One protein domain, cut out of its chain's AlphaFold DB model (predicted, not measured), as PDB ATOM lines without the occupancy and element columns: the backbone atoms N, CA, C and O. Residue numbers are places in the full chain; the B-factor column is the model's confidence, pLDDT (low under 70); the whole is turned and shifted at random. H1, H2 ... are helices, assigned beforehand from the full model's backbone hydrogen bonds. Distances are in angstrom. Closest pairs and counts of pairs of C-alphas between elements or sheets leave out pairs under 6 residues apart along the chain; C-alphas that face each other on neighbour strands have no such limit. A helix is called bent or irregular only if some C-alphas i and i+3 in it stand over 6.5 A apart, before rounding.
ATOM      1  N   THR A  49      86.222 -45.621  14.288       89.00
ATOM      2  CA  THR A  49      86.757 -44.264  14.479       89.00
ATOM      3  C   THR A  49      87.133 -43.637  13.144       89.00
ATOM      4  O   THR A  49      86.753 -42.497  12.890       89.00
ATOM      5  N   GLN A  50      87.788 -44.377  12.243       92.62
ATOM      6  CA  GLN A  50      88.094 -43.854  10.908       92.62
ATOM      7  C   GLN A  50      86.824 -43.516  10.109       92.62
ATOM      8  O   GLN A  50      86.762 -42.450   9.500       92.62
ATOM      9  N   LYS A  51      85.768 -44.341  10.178       93.62
ATOM     10  CA  LYS A  51      84.465 -44.005   9.565       93.62
ATOM     11  C   LYS A  51      83.883 -42.711  10.131       93.62
ATOM     12  O   LYS A  51      83.433 -41.864   9.365       93.62
ATOM     13  N   VAL A  52      83.895 -42.554  11.457       93.75
ATOM     14  CA  VAL A  52      83.376 -41.357  12.138       93.75
ATOM     15  C   VAL A  52      84.159 -40.113  11.729       93.75
ATOM     16  O   VAL A  52      83.544 -39.095  11.439       93.75
ATOM     17  N   LEU A  53      85.488 -40.194  11.639       95.56
ATOM     18  CA  LEU A  53      86.323 -39.074  11.196       95.56
ATOM     19  C   LEU A  53      86.039 -38.677   9.741       95.56
ATOM     20  O   LEU A  53      85.969 -37.491   9.429       95.56
ATOM     21  N   LEU A  54      85.839 -39.646   8.844       97.06
ATOM     22  CA  LEU A  54      85.476 -39.357   7.452       97.06
ATOM     23  C   LEU A  54      84.083 -38.725   7.347       97.06
ATOM     24  O   LEU A  54      83.913 -37.743   6.625       97.06
ATOM     25  N   LEU A  55      83.108 -39.241   8.102       96.50
ATOM     26  CA  LEU A  55      81.756 -38.683   8.172       96.50
ATOM     27  C   LEU A  55      81.742 -37.271   8.768       96.50
ATOM     28  O   LEU A  55      81.058 -36.395   8.243       96.50
ATOM     29  N   GLU A  56      82.514 -37.026   9.828       97.31
ATOM     30  CA  GLU A  56      82.694 -35.690  10.405       97.31
ATOM     31  C   GLU A  56      83.282 -34.743   9.362       97.31
ATOM     32  O   GLU A  56      82.732 -33.666   9.131       97.31
ATOM     33  N   ARG A  57      84.319 -35.175   8.636       97.94
ATOM     34  CA  ARG A  57      84.930 -34.362   7.586       97.94
ATOM     35  C   ARG A  57      83.930 -34.019   6.483       97.94
ATOM     36  O   ARG A  57      83.863 -32.860   6.075       97.94
ATOM     37  N   MET A  58      83.122 -34.986   6.043       97.75
ATOM     38  CA  MET A  58      82.030 -34.786   5.080       97.75
ATOM     39  C   MET A  58      80.982 -33.779   5.590       97.75
ATOM     40  O   MET A  58      80.594 -32.857   4.863       97.75
ATOM     41  N   ALA A  59      80.543 -33.914   6.844       97.19
ATOM     42  CA  ALA A  59      79.581 -33.004   7.465       97.19
ATOM     43  C   ALA A  59      80.147 -31.578   7.573       97.19
ATOM     44  O   ALA A  59      79.508 -30.613   7.150       97.19
ATOM     45  N   THR A  60      81.389 -31.447   8.039       98.19
ATOM     46  CA  THR A  60      82.094 -30.169   8.155       98.19
ATOM     47  C   THR A  60      82.237 -29.478   6.797       98.19
ATOM     48  O   THR A  60      81.934 -28.288   6.692       98.19
ATOM     49  N   GLN A  61      82.596 -30.199   5.726       97.94
ATOM     50  CA  GLN A  61      82.649 -29.603   4.383       97.94
ATOM     51  C   GLN A  61      81.272 -29.152   3.885       97.94
ATOM     52  O   GLN A  61      81.150 -28.078   3.295       97.94
ATOM     53  N   THR A  62      80.220 -29.918   4.174       96.31
ATOM     54  CA  THR A  62      78.841 -29.533   3.837       96.31
ATOM     55  C   THR A  62      78.432 -28.242   4.557       96.31
ATOM     56  O   THR A  62      77.877 -27.332   3.938       96.31
ATOM     57  N   HIS A  63      78.773 -28.104   5.842       95.88
ATOM     58  CA  HIS A  63      78.537 -26.876   6.603       95.88
ATOM     59  C   HIS A  63      79.343 -25.683   6.082       95.88
ATOM     60  O   HIS A  63      78.834 -24.559   6.078       95.88
ATOM     61  N   ILE A  64      80.581 -25.904   5.629       97.00
ATOM     62  CA  ILE A  64      81.387 -24.862   4.984       97.00
ATOM     63  C   ILE A  64      80.686 -24.376   3.715       97.00
ATOM     64  O   ILE A  64      80.473 -23.174   3.583       97.00
ATOM     65  N   VAL A  65      80.252 -25.282   2.830       95.62
ATOM     66  CA  VAL A  65      79.517 -24.914   1.607       95.62
ATOM     67  C   VAL A  65      78.270 -24.094   1.944       95.62
ATOM     68  O   VAL A  65      78.100 -23.003   1.403       95.62
ATOM     69  N   ALA A  66      77.439 -24.555   2.883       92.75
ATOM     70  CA  ALA A  66      76.229 -23.838   3.289       92.75
ATOM     71  C   ALA A  66      76.534 -22.426   3.826       92.75
ATOM     72  O   ALA A  66      75.862 -21.454   3.473       92.75
ATOM     73  N   ARG A  67      77.580 -22.291   4.652       93.75
ATOM     74  CA  ARG A  67      78.019 -20.996   5.186       93.75
ATOM     75  C   ARG A  67      78.497 -20.063   4.078       93.75
ATOM     76  O   ARG A  67      78.118 -18.898   4.077       93.75
ATOM     77  N   VAL A  68      79.314 -20.560   3.154       94.69
ATOM     78  CA  VAL A  68      79.882 -19.755   2.066       94.69
ATOM     79  C   VAL A  68      78.797 -19.312   1.084       94.69
ATOM     80  O   VAL A  68      78.785 -18.149   0.698       94.69
ATOM     81  N   ILE A  69      77.831 -20.177   0.758       92.50
ATOM     82  CA  ILE A  69      76.653 -19.810  -0.048       92.50
ATOM     83  C   ILE A  69      75.896 -18.645   0.601       92.50
ATOM     84  O   ILE A  69      75.600 -17.651  -0.062       92.50
ATOM     85  N   ARG A  70      75.649 -18.718   1.915       90.19
ATOM     86  CA  ARG A  70      75.021 -17.616   2.655       90.19
ATOM     87  C   ARG A  70      75.865 -16.340   2.608       90.19
ATOM     88  O   ARG A  70      75.304 -15.262   2.450       90.19
ATOM     89  N   THR A  71      77.187 -16.440   2.738       91.88
ATOM     90  CA  THR A  71      78.084 -15.283   2.603       91.88
ATOM     91  C   THR A  71      77.957 -14.652   1.217       91.88
ATOM     92  O   THR A  71      77.767 -13.444   1.127       91.88
ATOM     93  N   ILE A  72      77.977 -15.450   0.146       90.56
ATOM     94  CA  ILE A  72      77.811 -14.968  -1.235       90.56
ATOM     95  C   ILE A  72      76.466 -14.252  -1.409       90.56
ATOM     96  O   ILE A  72      76.425 -13.174  -1.994       90.56
ATOM     97  N   ALA A  73      75.380 -14.775  -0.830       88.12
ATOM     98  CA  ALA A  73      74.067 -14.121  -0.868       88.12
ATOM     99  C   ALA A  73      74.063 -12.714  -0.234       88.12
ATOM    100  O   ALA A  73      73.229 -11.874  -0.588       88.12
ATOM    101  N   LEU A  74      74.984 -12.446   0.696       87.06
ATOM    102  CA  LEU A  74      75.101 -11.185   1.429       87.06
ATOM    103  C   LEU A  74      76.122 -10.201   0.822       87.06
ATOM    104  O   LEU A  74      76.088  -9.031   1.192       87.06
ATOM    105  N   LEU A  75      76.979 -10.624  -0.113       86.88
ATOM    106  CA  LEU A  75      78.061  -9.800  -0.674       86.88
ATOM    107  C   LEU A  75      77.635  -8.958  -1.886       86.88
ATOM    108  O   LEU A  75      77.120  -9.487  -2.871       86.88
ATOM    109  N   ASP A  76      77.889  -7.644  -1.840       80.56
ATOM    110  CA  ASP A  76      77.609  -6.703  -2.947       80.56
ATOM    111  C   ASP A  76      78.685  -6.727  -4.040       80.56
ATOM    112  O   ASP A  76      78.395  -6.473  -5.207       80.56
ATOM    113  N   ASP A  77      79.926  -7.054  -3.674       83.75
ATOM    114  CA  ASP A  77      81.064  -7.064  -4.592       83.75
ATOM    115  C   ASP A  77      81.225  -8.437  -5.264       83.75
ATOM    116  O   ASP A  77      81.571  -9.439  -4.625       83.75
ATOM    117  N   SER A  78      81.035  -8.470  -6.585       77.50
ATOM    118  CA  SER A  78      81.156  -9.678  -7.406       77.50
ATOM    119  C   SER A  78      82.569 -10.272  -7.425       77.50
ATOM    120  O   SER A  78      82.721 -11.487  -7.565       77.50
ATOM    121  N   LYS A  79      83.618  -9.460  -7.230       82.69
ATOM    122  CA  LYS A  79      85.003  -9.947  -7.130       82.69
ATOM    123  C   LYS A  79      85.232 -10.670  -5.809       82.69
ATOM    124  O   LYS A  79      85.885 -11.711  -5.795       82.69
ATOM    125  N   VAL A  80      84.672 -10.152  -4.716       85.25
ATOM    126  CA  VAL A  80      84.737 -10.806  -3.399       85.25
ATOM    127  C   VAL A  80      83.915 -12.098  -3.414       85.25
ATOM    128  O   VAL A  80      84.398 -13.130  -2.952       85.25
ATOM    129  N   ALA A  81      82.735 -12.089  -4.043       85.12
ATOM    130  CA  ALA A  81      81.918 -13.290  -4.224       85.12
ATOM    131  C   ALA A  81      82.646 -14.394  -5.019       85.12
ATOM    132  O   ALA A  81      82.596 -15.563  -4.637       85.12
ATOM    133  N   ALA A  82      83.394 -14.041  -6.070       85.19
ATOM    134  CA  ALA A  82      84.189 -15.003  -6.839       85.19
ATOM    135  C   ALA A  82      85.333 -15.638  -6.020       85.19
ATOM    136  O   ALA A  82      85.687 -16.797  -6.237       85.19
ATOM    137  N   VAL A  83      85.916 -14.905  -5.064       90.12
ATOM    138  CA  VAL A  83      86.908 -15.464  -4.129       90.12
ATOM    139  C   VAL A  83      86.247 -16.445  -3.160       90.12
ATOM    140  O   VAL A  83      86.792 -17.524  -2.925       90.12
ATOM    141  N   GLU A  84      85.068 -16.108  -2.635       90.25
ATOM    142  CA  GLU A  84      84.289 -17.011  -1.780       90.25
ATOM    143  C   GLU A  84      83.871 -18.285  -2.531       90.25
ATOM    144  O   GLU A  84      83.980 -19.376  -1.973       90.25
ATOM    145  N   HIS A  85      83.511 -18.186  -3.814       88.94
ATOM    146  CA  HIS A  85      83.166 -19.347  -4.642       88.94
ATOM    147  C   HIS A  85      84.267 -20.416  -4.644       88.94
ATOM    148  O   HIS A  85      83.986 -21.600  -4.478       88.94
ATOM    149  N   LYS A  86      85.545 -20.021  -4.723       92.69
ATOM    150  CA  LYS A  86      86.668 -20.979  -4.697       92.69
ATOM    151  C   LYS A  86      86.703 -21.830  -3.424       92.69
ATOM    152  O   LYS A  86      87.199 -22.955  -3.450       92.69
ATOM    153  N   LYS A  87      86.177 -21.321  -2.302       94.56
ATOM    154  CA  LYS A  87      86.078 -22.088  -1.050       94.56
ATOM    155  C   LYS A  87      85.032 -23.196  -1.146       94.56
ATOM    156  O   LYS A  87      85.216 -24.238  -0.524       94.56
ATOM    157  N   ILE A  88      83.969 -22.994  -1.930       94.56
ATOM    158  CA  ILE A  88      82.969 -24.031  -2.216       94.56
ATOM    159  C   ILE A  88      83.627 -25.176  -2.982       94.56
ATOM    160  O   ILE A  88      83.476 -26.332  -2.591       94.56
ATOM    161  N   ASP A  89      84.399 -24.858  -4.020       93.88
ATOM    162  CA  ASP A  89      85.076 -25.865  -4.842       93.88
ATOM    163  C   ASP A  89      86.087 -26.675  -4.019       93.88
ATOM    164  O   ASP A  89      86.096 -27.906  -4.070       93.88
ATOM    165  N   ALA A  90      86.874 -26.002  -3.174       96.69
ATOM    166  CA  ALA A  90      87.816 -26.661  -2.268       96.69
ATOM    167  C   ALA A  90      87.116 -27.568  -1.235       96.69
ATOM    168  O   ALA A  90      87.544 -28.705  -1.009       96.69
ATOM    169  N   ALA A  91      86.023 -27.092  -0.627       97.19
ATOM    170  CA  ALA A  91      85.243 -27.875   0.332       97.19
ATOM    171  C   ALA A  91      84.614 -29.106  -0.330       97.19
ATOM    172  O   ALA A  91      84.643 -30.200   0.232       97.19
ATOM    173  N   ARG A  92      84.104 -28.963  -1.559       95.69
ATOM    174  CA  ARG A  92      83.580 -30.084  -2.349       95.69
ATOM    175  C   ARG A  92      84.661 -31.098  -2.683       95.69
ATOM    176  O   ARG A  92      84.423 -32.279  -2.479       95.69
ATOM    177  N   GLY A  93      85.843 -30.661  -3.117       97.12
ATOM    178  CA  GLY A  93      86.973 -31.566  -3.355       97.12
ATOM    179  C   GLY A  93      87.309 -32.393  -2.112       97.12
ATOM    180  O   GLY A  93      87.350 -33.618  -2.167       97.12
ATOM    181  N   THR A  94      87.409 -31.731  -0.955       97.75
ATOM    182  CA  THR A  94      87.662 -32.408   0.327       97.75
ATOM    183  C   THR A  94      86.528 -33.363   0.725       97.75
ATOM    184  O   THR A  94      86.785 -34.420   1.304       97.75
ATOM    185  N   TYR A  95      85.272 -33.008   0.435       97.69
ATOM    186  CA  TYR A  95      84.126 -33.892   0.645       97.69
ATOM    187  C   TYR A  95      84.240 -35.152  -0.218       97.69
ATOM    188  O   TYR A  95      84.084 -36.251   0.307       97.69
ATOM    189  N   GLU A  96      84.514 -35.010  -1.520       96.94
ATOM    190  CA  GLU A  96      84.607 -36.150  -2.443       96.94
ATOM    191  C   GLU A  96      85.740 -37.098  -2.052       96.94
ATOM    192  O   GLU A  96      85.564 -38.313  -2.076       96.94
ATOM    193  N   GLU A  97      86.887 -36.558  -1.633       97.81
ATOM    194  CA  GLU A  97      88.004 -37.355  -1.118       97.81
ATOM    195  C   GLU A  97      87.593 -38.181   0.108       97.81
ATOM    196  O   GLU A  97      87.847 -39.388   0.158       97.81
ATOM    197  N   ALA A  98      86.925 -37.551   1.082       97.62
ATOM    198  CA  ALA A  98      86.461 -38.224   2.291       97.62
ATOM    199  C   ALA A  98      85.369 -39.265   1.991       97.62
ATOM    200  O   ALA A  98      85.435 -40.384   2.503       97.62
ATOM    201  N   ASN A  99      84.412 -38.937   1.120       96.75
ATOM    202  CA  ASN A  99      83.357 -39.855   0.700       96.75
ATOM    203  C   ASN A  99      83.938 -41.067  -0.042       96.75
ATOM    204  O   ASN A  99      83.627 -42.206   0.295       96.75
ATOM    205  N   ALA A 100      84.852 -40.847  -0.989       96.62
ATOM    206  CA  ALA A 100      85.510 -41.932  -1.708       96.62
ATOM    207  C   ALA A 100      86.363 -42.806  -0.774       96.62
ATOM    208  O   ALA A 100      86.485 -44.015  -0.984       96.62
ATOM    209  N   ALA A 101      87.002 -42.229   0.249       95.69
ATOM    210  CA  ALA A 101      87.701 -43.008   1.270       95.69
ATOM    211  C   ALA A 101      86.718 -43.868   2.083       95.69
ATOM    212  O   ALA A 101      86.981 -45.051   2.293       95.69
ATOM    213  N   LEU A 102      85.568 -43.306   2.466       95.69
ATOM    214  CA  LEU A 102      84.532 -43.994   3.234       95.69
ATOM    215  C   LEU A 102      83.878 -45.136   2.441       95.69
ATOM    216  O   LEU A 102      83.657 -46.210   2.994       95.69
ATOM    217  N   GLU A 103      83.646 -44.955   1.139       93.94
ATOM    218  CA  GLU A 103      83.118 -45.992   0.238       93.94
ATOM    219  C   GLU A 103      84.036 -47.219   0.121       93.94
ATOM    220  O   GLU A 103      83.566 -48.326  -0.140       93.94
ATOM    221  N   ARG A 104      85.348 -47.046   0.338       94.25
ATOM    222  CA  ARG A 104      86.329 -48.145   0.341       94.25
ATOM    223  C   ARG A 104      86.410 -48.873   1.684       94.25
ATOM    224  O   ARG A 104      87.078 -49.904   1.773       94.25
ATOM    225  N   MET A 105      85.771 -48.354   2.732       91.56
ATOM    226  CA  MET A 105      85.765 -48.988   4.048       91.56
ATOM    227  C   MET A 105      84.783 -50.166   4.096       91.56
ATOM    228  O   MET A 105      83.792 -50.190   3.367       91.56
ATOM    229  N   PRO A 106      85.000 -51.147   4.988       90.94
ATOM    230  CA  PRO A 106      84.036 -52.220   5.193       90.94
ATOM    231  C   PRO A 106      82.750 -51.659   5.811       90.94
ATOM    232  O   PRO A 106      82.730 -51.255   6.977       90.94
ATOM    233  N   LEU A 107      81.670 -51.636   5.034       89.50
ATOM    234  CA  LEU A 107      80.347 -51.179   5.454       89.50
ATOM    235  C   LEU A 107      79.391 -52.366   5.558       89.50
ATOM    236  O   LEU A 107      79.427 -53.287   4.739       89.50
ATOM    237  N   ASP A 108      78.516 -52.336   6.554       90.75
ATOM    238  CA  ASP A 108      77.365 -53.227   6.618       90.75
ATOM    239  C   ASP A 108      76.242 -52.712   5.699       90.75
ATOM    240  O   ASP A 108      76.382 -51.722   4.975       90.75
ATOM    241  N   GLU A 109      75.121 -53.428   5.661       93.62
ATOM    242  CA  GLU A 109      74.003 -53.045   4.801       93.62
ATOM    243  C   GLU A 109      73.366 -51.716   5.226       93.62
ATOM    244  O   GLU A 109      73.015 -50.908   4.367       93.62
ATOM    245  N   ALA A 110      73.288 -51.455   6.534       91.94
ATOM    246  CA  ALA A 110      72.798 -50.188   7.063       91.94
ATOM    247  C   ALA A 110      73.693 -49.014   6.631       91.94
ATOM    248  O   ALA A 110      73.190 -48.035   6.084       91.94
ATOM    249  N   GLY A 111      75.017 -49.140   6.776       92.56
ATOM    250  CA  GLY A 111      75.974 -48.117   6.354       92.56
ATOM    251  C   GLY A 111      75.932 -47.841   4.849       92.56
ATOM    252  O   GLY A 111      75.983 -46.683   4.437       92.56
ATOM    253  N   ARG A 112      75.759 -48.876   4.013       93.75
ATOM    254  CA  ARG A 112      75.566 -48.689   2.563       93.75
ATOM    255  C   ARG A 112      74.284 -47.925   2.235       93.75
ATOM    256  O   ARG A 112      74.315 -47.060   1.364       93.75
ATOM    257  N   ARG A 113      73.174 -48.224   2.922       95.62
ATOM    258  CA  ARG A 113      71.905 -47.497   2.744       95.62
ATOM    259  C   ARG A 113      72.056 -46.027   3.136       95.62
ATOM    260  O   ARG A 113      71.704 -45.168   2.342       95.62
ATOM    261  N   MET A 114      72.695 -45.736   4.270       94.12
ATOM    262  CA  MET A 114      72.945 -44.352   4.693       94.12
ATOM    263  C   MET A 114      73.792 -43.568   3.680       94.12
ATOM    264  O   MET A 114      73.489 -42.411   3.402       94.12
ATOM    265  N   LEU A 115      74.828 -44.177   3.084       94.31
ATOM    266  CA  LEU A 115      75.593 -43.510   2.021       94.31
ATOM    267  C   LEU A 115      74.766 -43.268   0.758       94.31
ATOM    268  O   LEU A 115      74.912 -42.219   0.130       94.31
ATOM    269  N   ALA A 116      73.891 -44.205   0.392       95.12
ATOM    270  CA  ALA A 116      72.976 -44.016  -0.727       95.12
ATOM    271  C   ALA A 116      72.005 -42.852  -0.466       95.12
ATOM    272  O   ALA A 116      71.828 -42.009  -1.345       95.12
ATOM    273  N   ASP A 117      71.463 -42.754   0.749       95.19
ATOM    274  CA  ASP A 117      70.577 -41.659   1.153       95.19
ATOM    275  C   ASP A 117      71.312 -40.313   1.111       95.19
ATOM    276  O   ASP A 117      70.822 -39.356   0.511       95.19
ATOM    277  N   ILE A 118      72.532 -40.237   1.662       94.62
ATOM    278  CA  ILE A 118      73.378 -39.033   1.579       94.62
ATOM    279  C   ILE A 118      73.596 -38.639   0.116       94.62
ATOM    280  O   ILE A 118      73.431 -37.473  -0.245       94.62
ATOM    281  N   LYS A 119      73.928 -39.603  -0.749       93.56
ATOM    282  CA  LYS A 119      74.138 -39.358  -2.179       93.56
ATOM    283  C   LYS A 119      72.872 -38.836  -2.854       93.56
ATOM    284  O   LYS A 119      72.958 -37.876  -3.615       93.56
ATOM    285  N   GLN A 120      71.708 -39.403  -2.546       94.56
ATOM    286  CA  GLN A 120      70.425 -38.927  -3.059       94.56
ATOM    287  C   GLN A 120      70.163 -37.472  -2.647       94.56
ATOM    288  O   GLN A 120      69.828 -36.649  -3.502       94.56
ATOM    289  N   GLN A 121      70.374 -37.133  -1.372       92.44
ATOM    290  CA  GLN A 121      70.227 -35.758  -0.886       92.44
ATOM    291  C   GLN A 121      71.205 -34.808  -1.585       92.44
ATOM    292  O   GLN A 121      70.837 -33.705  -1.984       92.44
ATOM    293  N   GLN A 122      72.445 -35.241  -1.819       91.19
ATOM    294  CA  GLN A 122      73.400 -34.440  -2.576       91.19
ATOM    295  C   GLN A 122      72.976 -34.218  -4.025       91.19
ATOM    296  O   GLN A 122      73.113 -33.103  -4.526       91.19
ATOM    297  N   THR A 123      72.466 -35.248  -4.702       91.56
ATOM    298  CA  THR A 123      71.973 -35.131  -6.078       91.56
ATOM    299  C   THR A 123      70.782 -34.176  -6.172       91.56
ATOM    300  O   THR A 123      70.685 -33.449  -7.155       91.56
ATOM    301  N   ALA A 124      69.926 -34.119  -5.149       90.38
ATOM    302  CA  ALA A 124      68.820 -33.165  -5.092       90.38
ATOM    303  C   ALA A 124      69.287 -31.722  -4.810       90.38
ATOM    304  O   ALA A 124      68.807 -30.784  -5.440       90.38
ATOM    305  N   THR A 125      70.247 -31.533  -3.898       89.44
ATOM    306  CA  THR A 125      70.624 -30.196  -3.399       89.44
ATOM    307  C   THR A 125      71.698 -29.503  -4.240       89.44
ATOM    308  O   THR A 125      71.686 -28.280  -4.380       89.44
ATOM    309  N   ARG A 126      72.651 -30.246  -4.822       90.31
ATOM    310  CA  ARG A 126      73.749 -29.646  -5.607       90.31
ATOM    311  C   ARG A 126      73.258 -28.784  -6.773       90.31
ATOM    312  O   ARG A 126      73.765 -27.672  -6.880       90.31
ATOM    313  N   PRO A 127      72.282 -29.217  -7.596       92.62
ATOM    314  CA  PRO A 127      71.775 -28.393  -8.689       92.62
ATOM    315  C   PRO A 127      71.173 -27.068  -8.215       92.62
ATOM    316  O   PRO A 127      71.380 -26.050  -8.863       92.62
ATOM    317  N   LEU A 128      70.494 -27.053  -7.062       91.69
ATOM    318  CA  LEU A 128      69.944 -25.821  -6.484       91.69
ATOM    319  C   LEU A 128      71.056 -24.854  -6.069       91.69
ATOM    320  O   LEU A 128      70.983 -23.660  -6.350       91.69
ATOM    321  N   ASN A 129      72.119 -25.378  -5.456       91.62
ATOM    322  CA  ASN A 129      73.290 -24.577  -5.110       91.62
ATOM    323  C   ASN A 129      73.980 -24.022  -6.366       91.62
ATOM    324  O   ASN A 129      74.319 -22.844  -6.388       91.62
ATOM    325  N   GLU A 130      74.152 -24.830  -7.417       91.50
ATOM    326  CA  GLU A 130      74.707 -24.367  -8.700       91.50
ATOM    327  C   GLU A 130      73.838 -23.290  -9.347       91.50
ATOM    328  O   GLU A 130      74.351 -22.275  -9.816       91.50
ATOM    329  N   GLN A 131      72.517 -23.474  -9.332       90.75
ATOM    330  CA  GLN A 131      71.586 -22.493  -9.869       90.75
ATOM    331  C   GLN A 131      71.722 -21.162  -9.124       90.75
ATOM    332  O   GLN A 131      71.935 -20.135  -9.765       90.75
ATOM    333  N   PHE A 132      71.722 -21.181  -7.789       90.88
ATOM    334  CA  PHE A 132      71.971 -19.982  -6.989       90.88
ATOM    335  C   PHE A 132      73.311 -19.312  -7.336       90.88
ATOM    336  O   PHE A 132      73.347 -18.104  -7.574       90.88
ATOM    337  N   LEU A 133      74.406 -20.078  -7.388       88.81
ATOM    338  CA  LEU A 133      75.739 -19.540  -7.673       88.81
ATOM    339  C   LEU A 133      75.792 -18.915  -9.072       88.81
ATOM    340  O   LEU A 133      76.263 -17.787  -9.218       88.81
ATOM    341  N   SER A 134      75.216 -19.576 -10.078       88.19
ATOM    342  CA  SER A 134      75.130 -19.045 -11.443       88.19
ATOM    343  C   SER A 134      74.329 -17.736 -11.509       88.19
ATOM    344  O   SER A 134      74.782 -16.765 -12.116       88.19
ATOM    345  N   MET A 135      73.188 -17.663 -10.812       86.69
ATOM    346  CA  MET A 135      72.361 -16.458 -10.742       86.69
ATOM    347  C   MET A 135      73.077 -15.332  -9.993       86.69
ATOM    348  O   MET A 135      72.969 -14.177 -10.391       86.69
ATOM    349  N   SER A 136      73.851 -15.649  -8.949       84.44
ATOM    350  CA  SER A 136      74.567 -14.652  -8.143       84.44
ATOM    351  C   SER A 136      75.596 -13.850  -8.949       84.44
ATOM    352  O   SER A 136      75.857 -12.692  -8.629       84.44
ATOM    353  N   HIS A 137      76.123 -14.428 -10.034       78.00
ATOM    354  CA  HIS A 137      77.027 -13.742 -10.957       78.00
ATOM    355  C   HIS A 137      76.310 -12.802 -11.937       78.00
ATOM    356  O   HIS A 137      76.915 -11.828 -12.380       78.00
ATOM    357  N   ALA A 138      75.052 -13.088 -12.283       78.75
ATOM    358  CA  ALA A 138      74.297 -12.351 -13.299       78.75
ATOM    359  C   ALA A 138      73.324 -11.328 -12.693       78.75
ATOM    360  O   ALA A 138      73.309 -10.167 -13.097       78.75
ATOM    361  N   ASN A 139      72.514 -11.755 -11.720       82.50
ATOM    362  CA  ASN A 139      71.491 -10.947 -11.068       82.50
ATOM    363  C   ASN A 139      71.324 -11.362  -9.599       82.50
ATOM    364  O   ASN A 139      70.618 -12.316  -9.261       82.50
ATOM    365  N   ARG A 140      71.947 -10.597  -8.699       81.75
ATOM    366  CA  ARG A 140      71.938 -10.914  -7.270       81.75
ATOM    367  C   ARG A 140      70.539 -10.909  -6.652       81.75
ATOM    368  O   ARG A 140      70.258 -11.766  -5.819       81.75
ATOM    369  N   GLN A 141      69.679  -9.955  -7.001       83.12
ATOM    370  CA  GLN A 141      68.356  -9.839  -6.371       83.12
ATOM    371  C   GLN A 141      67.503 -11.074  -6.658       83.12
ATOM    372  O   GLN A 141      66.890 -11.636  -5.753       83.12
ATOM    373  N   GLU A 142      67.547 -11.542  -7.901       85.19
ATOM    374  CA  GLU A 142      66.874 -12.763  -8.326       85.19
ATOM    375  C   GLU A 142      67.471 -14.006  -7.648       85.19
ATOM    376  O   GLU A 142      66.731 -14.860  -7.161       85.19
ATOM    377  N   ALA A 143      68.803 -14.071  -7.521       85.38
ATOM    378  CA  ALA A 143      69.492 -15.158  -6.825       85.38
ATOM    379  C   ALA A 143      69.106 -15.246  -5.339       85.38
ATOM    380  O   ALA A 143      68.857 -16.332  -4.819       85.38
ATOM    381  N   VAL A 144      69.030 -14.109  -4.640       85.06
ATOM    382  CA  VAL A 144      68.643 -14.061  -3.221       85.06
ATOM    383  C   VAL A 144      67.174 -14.448  -3.038       85.06
ATOM    384  O   VAL A 144      66.855 -15.182  -2.102       85.06
ATOM    385  N   PHE A 145      66.287 -14.012  -3.938       86.12
ATOM    386  CA  PHE A 145      64.882 -14.427  -3.916       86.12
ATOM    387  C   PHE A 145      64.738 -15.939  -4.129       86.12
ATOM    388  O   PHE A 145      64.044 -16.605  -3.358       86.12
ATOM    389  N   PHE A 146      65.452 -16.494  -5.114       87.69
ATOM    390  CA  PHE A 146      65.519 -17.935  -5.343       87.69
ATOM    391  C   PHE A 146      66.007 -18.678  -4.092       87.69
ATOM    392  O   PHE A 146      65.334 -19.593  -3.626       87.69
ATOM    393  N   PHE A 147      67.110 -18.227  -3.484       85.19
ATOM    394  CA  PHE A 147      67.660 -18.825  -2.266       85.19
ATOM    395  C   PHE A 147      66.662 -18.828  -1.097       85.19
ATOM    396  O   PHE A 147      66.547 -19.824  -0.378       85.19
ATOM    397  N   ALA A 148      65.919 -17.736  -0.898       83.25
ATOM    398  CA  ALA A 148      64.898 -17.646   0.146       83.25
ATOM    399  C   ALA A 148      63.734 -18.624  -0.099       83.25
ATOM    400  O   ALA A 148      63.286 -19.292   0.832       83.25
ATOM    401  N   ALA A 149      63.286 -18.766  -1.350       84.12
ATOM    402  CA  ALA A 149      62.225 -19.701  -1.719       84.12
ATOM    403  C   ALA A 149      62.652 -21.173  -1.562       84.12
ATOM    404  O   ALA A 149      61.886 -22.004  -1.072       84.12
ATOM    405  N   THR A 150      63.892 -21.504  -1.932       81.56
ATOM    406  CA  THR A 150      64.408 -22.876  -1.829       81.56
ATOM    407  C   THR A 150      64.833 -23.248  -0.413       81.56
ATOM    408  O   THR A 150      64.772 -24.412  -0.061       81.56
ATOM    409  N   SER A 151      65.251 -22.306   0.435       71.81
ATOM    410  CA  SER A 151      65.657 -22.621   1.818       71.81
ATOM    411  C   SER A 151      64.477 -22.889   2.762       71.81
ATOM    412  O   SER A 151      64.633 -23.638   3.724       71.81
ATOM    413  N   GLY A 152      63.292 -22.337   2.476       59.59
ATOM    414  CA  GLY A 152      62.068 -22.566   3.255       59.59
ATOM    415  C   GLY A 152      61.348 -23.891   2.972       59.59
ATOM    416  O   GLY A 152      60.403 -24.224   3.678       59.59
ATOM    417  N   THR A 153      61.767 -24.645   1.951       53.00
ATOM    418  CA  THR A 153      61.124 -25.906   1.525       53.00
ATOM    419  C   THR A 153      61.819 -27.169   2.054       53.00
ATOM    420  O   THR A 153      61.302 -28.264   1.855       53.00
TER     421      THR A 153
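Overview. This is residues 49 to 153 of the 155 residues of the protein "4HB_MCP_1 domain-containing protein" of Duganella sp. BJB480 (UniProt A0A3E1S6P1). A long, up-and-down helical bundle: H1 and H2 lie side by side as a hairpin nearly as long as the whole, and the bent helix H3 runs back along the same axis. Its first arm, H3a, stands off from H1, while its second arm, H3b, packs at one end of the hairpin, with short H4 folded back on it. The 105 printed residues hold four named helices, H1 to H4 in chain order, and no named strand; the class is all helix. The whole is only just loose, close to compact, with a radius of gyration of the C-alphas of 15.5 A and spans of 46 by 27 by 16 A.

Along the chain. H1, residues 49 to 74, begins at C-alpha (86.757, -44.264, 14.479) and is 37.4 A long. H2, residues 78 to 103, is 37.2 A long. H3, residues 109 to 138, was assigned as one helix by its hydrogen bonds but is bent: C-alphas 124 and 127 are 6.7 A apart. Its arms are H3a, residues 109 to 124, 22.8 A, and H3b, residues 127 to 138, 16.9 A. H4, residues 140 to 151, 16.1 A, ends at C-alpha (65.657, -22.621, 1.818).

Arrangement. The hub, H1, touches H2 at a shallow tilt of 18 degrees, opposite ways; their closest C-alphas, Met 58 and Tyr 95, are 5.0 A apart. With residues 69 to 73 alone, H1 touches H3b, closest at the C-alphas of Ala 73 and Ser 136, 7.3 A. H3b and H4 form a helical hairpin, their closest C-alphas those of Met 135 and Ala 143, 5.0 A. H3a is near H2 but apart from H1. Every O i to N i+4 pair is within hydrogen-bond range in H1, H3a and H4, against 19 of 22 in H2 and 7 of 8 in H3b.

Size, cuts and confidence. The farthest C-alphas, Asp 77 and Asp 108, are 47.6 A apart. The printed part has no cut, and its three links between helices are tight. Residues 152 to 153 have pLDDT under 70.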